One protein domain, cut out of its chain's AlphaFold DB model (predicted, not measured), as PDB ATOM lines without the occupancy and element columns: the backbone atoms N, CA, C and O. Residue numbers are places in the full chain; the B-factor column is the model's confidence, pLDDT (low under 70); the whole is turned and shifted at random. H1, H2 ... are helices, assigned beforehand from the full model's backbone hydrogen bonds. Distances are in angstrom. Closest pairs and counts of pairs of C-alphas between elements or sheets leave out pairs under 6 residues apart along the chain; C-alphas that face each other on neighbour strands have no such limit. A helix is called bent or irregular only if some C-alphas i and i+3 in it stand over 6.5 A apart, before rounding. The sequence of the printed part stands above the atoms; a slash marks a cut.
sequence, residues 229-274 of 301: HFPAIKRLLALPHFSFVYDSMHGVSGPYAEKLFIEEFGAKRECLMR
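AT A GLANCE: This is residues 229 to 274 of the 301 residues of the protein "Glucosephosphate-mutase GPM1" of Toxoplasma gondii MAS (UniProt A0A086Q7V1). What shape does the backbone make? Two helices, H1 and H2, stand as two sides of an L, with the last turn of H2 near H1, and the long link of residues 238 to 252 sweeps round from the end of H1 to the start of H2. After H2 the backbone folds back to this link, where residues 246 to 247 pair briefly with residues 272 to 273, parallel. What is it made of? The printed part has 46 residues with two named helices, H1 then H2, and no named strand; its class is all helix, though under half of its residues, 20, are in named elements. It is compact, with a radius of gyration of the C-alphas of 10.5 A and spans of 28 by 20 by 13 A.

IN THESE COORDINATES: Where is H1? H1 is residues 230 to 237, 10.6 A from first to last C-alpha, beginning at C-alpha 230, (-41.671, 51.014, -26.174). Where is H2? H2 is residues 253 to 264, 15.0 A long, ending at C-alpha 264, (-41.784, 48.593, -17.767). It is neither bent nor irregular, but only just: C-alphas 260 and 263 are 6.0 A apart.

HOW THE PARTS SIT: How do the helices stand? H1 and H2 are near each other: their closest C-alphas are 8.5 A apart, and 6 pairs are within 10 A. What do their backbones show? In H1 every O i to N i+4 pair is within hydrogen-bond range; in H2, 6 of 8 are.

THE WHOLE: How large is it? The two C-alphas farthest apart, those of Pro 240 and Val 252, are 29.3 A apart. Is it continuous and confident? The printed part has no cut, and its link from H1 to H2 is long, with 15 residues. Its mean pLDDT is 96.8, and no printed residue is under 70.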
ATOM      1  N   HIS A 229     -39.586  53.262 -29.438       98.00
ATOM      2  CA  HIS A 229     -40.962  52.782 -29.533       98.00
ATOM      3  C   HIS A 229     -41.222  51.624 -28.547       98.00
ATOM      4  O   HIS A 229     -41.262  50.446 -28.921       98.00
ATOM      5  N   PHE A 230     -41.441  51.963 -27.274       98.12
ATOM      6  CA  PHE A 230     -41.671  51.014 -26.174       98.12
ATOM      7  C   PHE A 230     -42.716  49.926 -26.487       98.12
ATOM      8  O   PHE A 230     -42.430  48.755 -26.233       98.12
ATOM      9  N   PRO A 231     -43.879  50.220 -27.108       97.81
ATOM     10  CA  PRO A 231     -44.849  49.171 -27.423       97.81
ATOM     11  C   PRO A 231     -44.330  48.108 -28.403       97.81
ATOM     12  O   PRO A 231     -44.804  46.979 -28.384       97.81
ATOM     13  N   ALA A 232     -43.360  48.442 -29.261       98.31
ATOM     14  CA  ALA A 232     -42.766  47.468 -30.180       98.31
ATOM     15  C   ALA A 232     -41.799  46.544 -29.435       98.31
ATOM     16  O   ALA A 232     -41.840  45.334 -29.641       98.31
ATOM     17  N   ILE A 233     -41.004  47.104 -28.518       98.00
ATOM     18  CA  ILE A 233     -40.109  46.335 -27.647       98.00
ATOM     19  C   ILE A 233     -40.929  45.391 -26.758       98.00
ATOM     20  O   ILE A 233     -40.650  44.199 -26.738       98.00
ATOM     21  N   LYS A 234     -42.011  45.871 -26.126       97.56
ATOM     22  CA  LYS A 234     -42.930  45.020 -25.343       97.56
ATOM     23  C   LYS A 234     -43.469  43.841 -26.154       97.56
ATOM     24  O   LYS A 234     -43.460  42.715 -25.672       97.56
ATOM     25  N   ARG A 235     -43.904  44.079 -27.401       97.75
ATOM     26  CA  ARG A 235     -44.377  43.002 -28.289       97.75
ATOM     27  C   ARG A 235     -43.288  41.980 -28.601       97.75
ATOM     28  O   ARG A 235     -43.593  40.796 -28.609       97.75
ATOM     29  N   LEU A 236     -42.051  42.423 -28.836       97.38
ATOM     30  CA  LEU A 236     -40.911  41.529 -29.051       97.38
ATOM     31  C   LEU A 236     -40.643  40.666 -27.812       97.38
ATOM     32  O   LEU A 236     -40.549  39.450 -27.934       97.38
ATOM     33  N   LEU A 237     -40.571  41.283 -26.627       96.25
ATOM     34  CA  LEU A 237     -40.282  40.572 -25.375       96.25
ATOM     35  C   LEU A 237     -41.409  39.618 -24.947       96.25
ATOM     36  O   LEU A 237     -41.150  38.665 -24.220       96.25
ATOM     37  N   ALA A 238     -42.642  39.846 -25.410       95.62
ATOM     38  CA  ALA A 238     -43.782  38.967 -25.158       95.62
ATOM     39  C   ALA A 238     -43.837  37.729 -26.079       95.62
ATOM     40  O   ALA A 238     -44.673  36.851 -25.858       95.62
ATOM     41  N   LEU A 239     -42.992  37.637 -27.117       96.75
ATOM     42  CA  LEU A 239     -42.969  36.465 -27.994       96.75
ATOM     43  C   LEU A 239     -42.467  35.233 -27.222       96.75
ATOM     44  O   LEU A 239     -41.391  35.284 -26.631       96.75
ATOM     45  N   PRO A 240     -43.165  34.083 -27.284       94.25
ATOM     46  CA  PRO A 240     -42.827  32.908 -26.472       94.25
ATOM     47  C   PRO A 240     -41.460  32.292 -26.807       94.25
ATOM     48  O   PRO A 240     -40.901  31.562 -25.995       94.25
ATOM     49  N   HIS A 241     -40.932  32.575 -28.000       94.38
ATOM     50  CA  HIS A 241     -39.641  32.089 -28.488       94.38
ATOM     51  C   HIS A 241     -38.527  33.142 -28.396       94.38
ATOM     52  O   HIS A 241     -37.395  32.855 -28.778       94.38
ATOM     53  N   PHE A 242     -38.825  34.360 -27.927       96.44
ATOM     54  CA  PHE A 242     -37.803  35.377 -27.711       96.44
ATOM     55  C   PHE A 242     -37.251  35.262 -26.290       96.44
ATOM     56  O   PHE A 242     -37.986  35.327 -25.307       96.44
ATOM     57  N   SER A 243     -35.935  35.120 -26.179       95.06
ATOM     58  CA  SER A 243     -35.215  35.112 -24.909       95.06
ATOM     59  C   SER A 243     -33.943  35.929 -25.039       95.06
ATOM     60  O   SER A 243     -33.290  35.899 -26.083       95.06
ATOM     61  N   PHE A 244     -33.562  36.614 -23.970       97.19
ATOM     62  CA  PHE A 244     -32.315  37.358 -23.908       97.19
ATOM     63  C   PHE A 244     -31.749  37.303 -22.493       97.19
ATOM     64  O   PHE A 244     -32.457  36.969 -21.544       97.19
ATOM     65  N   VAL A 245     -30.474  37.659 -22.381       97.62
ATOM     66  CA  VAL A 245     -29.788  37.853 -21.109       97.62
ATOM     67  C   VAL A 245     -29.171  39.246 -21.115       97.62
ATOM     68  O   VAL A 245     -28.539  39.646 -22.094       97.62
ATOM     69  N   TYR A 246     -29.359  39.977 -20.025       97.62
ATOM     70  CA  TYR A 246     -28.763  41.268 -19.745       97.62
ATOM     71  C   TYR A 246     -27.950  41.166 -18.463       97.62
ATOM     72  O   TYR A 246     -28.475  40.893 -17.384       97.62
ATOM     73  N   ASP A 247     -26.654  41.413 -18.587       97.19
ATOM     74  CA  ASP A 247     -25.731  41.331 -17.475       97.19
ATOM     75  C   ASP A 247     -25.301  42.724 -17.028       97.19
ATOM     76  O   ASP A 247     -24.691  43.474 -17.791       97.19
ATOM     77  N   SER A 248     -25.612  43.065 -15.781       96.25
ATOM     78  CA  SER A 248     -25.268  44.374 -15.219       96.25
ATOM     79  C   SER A 248     -23.881  44.401 -14.585       96.25
ATOM     80  O   SER A 248     -23.432  45.456 -14.148       96.25
ATOM     81  N   MET A 249     -23.196  43.255 -14.526       95.44
ATOM     82  CA  MET A 249     -21.834  43.105 -14.010       95.44
ATOM     83  C   MET A 249     -21.642  43.662 -12.589       95.44
ATOM     84  O   MET A 249     -20.561  44.140 -12.255       95.44
ATOM     85  N   HIS A 250     -22.681  43.607 -11.746       95.88
ATOM     86  CA  HIS A 250     -22.729  44.249 -10.424       95.88
ATOM     87  C   HIS A 250     -22.485  45.765 -10.448       95.88
ATOM     88  O   HIS A 250     -22.027  46.347  -9.463       95.88
ATOM     89  N   GLY A 251     -22.745  46.403 -11.585       94.88
ATOM     90  CA  GLY A 251     -22.628  47.836 -11.776       94.88
ATOM     91  C   GLY A 251     -23.963  48.562 -11.668       94.88
ATOM     92  O   GLY A 251     -25.033  47.983 -11.479       94.88
ATOM     93  N   VAL A 252     -23.885  49.876 -11.851       97.19
ATOM     94  CA  VAL A 252     -25.008  50.808 -11.699       97.19
ATOM     95  C   VAL A 252     -26.177  50.568 -12.654       97.19
ATOM     96  O   VAL A 252     -27.261  51.065 -12.387       97.19
ATOM     97  N   SER A 253     -26.004  49.824 -13.751       97.06
ATOM     98  CA  SER A 253     -27.086  49.550 -14.707       97.06
ATOM     99  C   SER A 253     -28.133  48.563 -14.190       97.06
ATOM    100  O   SER A 253     -29.219  48.505 -14.755       97.06
ATOM    101  N   GLY A 254     -27.854  47.825 -13.115       97.12
ATOM    102  CA  GLY A 254     -28.759  46.807 -12.583       97.12
ATOM    103  C   GLY A 254     -30.147  47.319 -12.191       97.12
ATOM    104  O   GLY A 254     -31.132  46.842 -12.757       97.12
ATOM    105  N   PRO A 255     -30.258  48.351 -11.335       97.12
ATOM    106  CA  PRO A 255     -31.544  48.979 -11.025       97.12
ATOM    107  C   PRO A 255     -32.288  49.515 -12.262       97.12
ATOM    108  O   PRO A 255     -33.513  49.467 -12.322       97.12
ATOM    109  N   TYR A 256     -31.560  49.982 -13.282       98.00
ATOM    110  CA  TYR A 256     -32.153  50.460 -14.537       98.00
ATOM    111  C   TYR A 256     -32.694  49.302 -15.374       98.00
ATOM    112  O   TYR A 256     -33.760  49.426 -15.970       98.00
ATOM    113  N   ALA A 257     -31.971  48.183 -15.419       97.75
ATOM    114  CA  ALA A 257     -32.381  46.974 -16.120       97.75
ATOM    115  C   ALA A 257     -33.627  46.355 -15.476       97.75
ATOM    116  O   ALA A 257     -34.552  45.983 -16.191       97.75
ATOM    117  N   GLU A 258     -33.689  46.325 -14.144       97.38
ATOM    118  CA  GLU A 258     -34.883  45.931 -13.391       97.38
ATOM    119  C   GLU A 258     -36.077  46.825 -13.763       97.38
ATOM    120  O   GLU A 258     -37.107  46.331 -14.233       97.38
ATOM    121  N   LYS A 259     -35.912  48.153 -13.659       97.69
ATOM    122  CA  LYS A 259     -36.976  49.115 -13.969       97.69
ATOM    123  C   LYS A 259     -37.449  49.015 -15.421       97.69
ATOM    124  O   LYS A 259     -38.645  49.055 -15.695       97.69
ATOM    125  N   LEU A 260     -36.519  48.894 -16.365       97.75
ATOM    126  CA  LEU A 260     -36.823  48.903 -17.792       97.75
ATOM    127  C   LEU A 260     -37.362  47.553 -18.278       97.75
ATOM    128  O   LEU A 260     -38.417  47.489 -18.906       97.75
ATOM    129  N   PHE A 261     -36.634  46.465 -18.041       98.06
ATOM    130  CA  PHE A 261     -36.987  45.172 -18.617       98.06
ATOM    131  C   PHE A 261     -38.112  44.495 -17.842       98.06
ATOM    132  O   PHE A 261     -39.016  43.955 -18.475       98.06
ATOM    133  N   ILE A 262     -38.096  44.548 -16.510       97.19
ATOM    134  CA  ILE A 262     -39.072  43.832 -15.684       97.19
ATOM    135  C   ILE A 262     -40.316  44.689 -15.475       97.19
ATOM    136  O   ILE A 262     -41.394  44.311 -15.927       97.19
ATOM    137  N   GLU A 263     -40.178  45.855 -14.844       97.12
ATOM    138  CA  GLU A 263     -41.343  46.673 -14.483       97.12
ATOM    139  C   GLU A 263     -42.009  47.309 -15.708       97.12
ATOM    140  O   GLU A 263     -43.227  47.232 -15.871       97.12
ATOM    141  N   GLU A 264     -41.225  47.923 -16.596       97.31
ATOM    142  CA  GLU A 264     -41.784  48.593 -17.767       97.31
ATOM    143  C   GLU A 264     -42.154  47.612 -18.874       97.31
ATOM    144  O   GLU A 264     -43.261  47.700 -19.409       97.31
ATOM    145  N   PHE A 265     -41.271  46.683 -19.252       97.50
ATOM    146  CA  PHE A 265     -41.533  45.790 -20.382       97.50
ATOM    147  C   PHE A 265     -42.182  44.447 -20.039       97.50
ATOM    148  O   PHE A 265     -42.683  43.797 -20.957       97.50
ATOM    149  N   GLY A 266     -42.230  44.044 -18.768       96.19
ATOM    150  CA  GLY A 266     -42.813  42.763 -18.361       96.19
ATOM    151  C   GLY A 266     -41.980  41.546 -18.772       96.19
ATOM    152  O   GLY A 266     -42.528  40.455 -18.928       96.19
ATOM    153  N   ALA A 267     -40.674  41.716 -18.992       96.56
ATOM    154  CA  ALA A 267     -39.766  40.596 -19.204       96.56
ATOM    155  C   ALA A 267     -39.669  39.739 -17.934       96.56
ATOM    156  O   ALA A 267     -39.915  40.201 -16.819       96.56
ATOM    157  N   LYS A 268     -39.293  38.470 -18.102       94.44
ATOM    158  CA  LYS A 268     -39.104  37.570 -16.963       94.44
ATOM    159  C   LYS A 268     -37.769  37.847 -16.273       94.44
ATOM    160  O   LYS A 268     -36.782  38.139 -16.947       94.44
ATOM    161  N   ARG A 269     -37.730  37.723 -14.943       95.06
ATOM    162  CA  ARG A 269     -36.569  38.094 -14.113       95.06
ATOM    163  C   ARG A 269     -35.292  37.340 -14.486       95.06
ATOM    164  O   ARG A 269     -34.204  37.870 -14.306       95.06
ATOM    165  N   GLU A 270     -35.411  36.139 -15.044       95.44
ATOM    166  CA  GLU A 270     -34.278  35.295 -15.436       95.44
ATOM    167  C   GLU A 270     -33.453  35.893 -16.584       95.44
ATOM    168  O   GLU A 270     -32.345  35.427 -16.841       95.44
ATOM    169  N   CYS A 271     -33.959  36.928 -17.270       96.44
ATOM    170  CA  CYS A 271     -33.155  37.664 -18.240       96.44
ATOM    171  C   CYS A 271     -32.080  38.531 -17.574       96.44
ATOM    172  O   CYS A 271     -31.149  38.935 -18.260       96.44
ATOM    173  N   LEU A 272     -32.170  38.827 -16.274       97.75
ATOM    174  CA  LEU A 272     -31.206  39.678 -15.584       97.75
ATOM    175  C   LEU A 272     -30.140  38.852 -14.869       97.75
ATOM    176  O   LEU A 272     -30.429  37.928 -14.112       97.75
ATOM    177  N   MET A 273     -28.885  39.236 -15.080       97.06
ATOM    178  CA  MET A 273     -27.728  38.692 -14.381       97.06
ATOM    179  C   MET A 273     -26.989  39.797 -13.636       97.06
ATOM    180  O   MET A 273     -26.764  40.885 -14.173       97.06
ATOM    181  N   ARG A 274     -26.548  39.478 -12.410       94.75
ATOM    182  CA  ARG A 274     -25.655  40.325 -11.603       94.75
ATOM    183  C   ARG A 274     -26.175  41.764 -11.468       94.75
ATOM    184  O   ARG A 274     -25.410  42.717 -11.592       94.75
TER     185      ARG A 274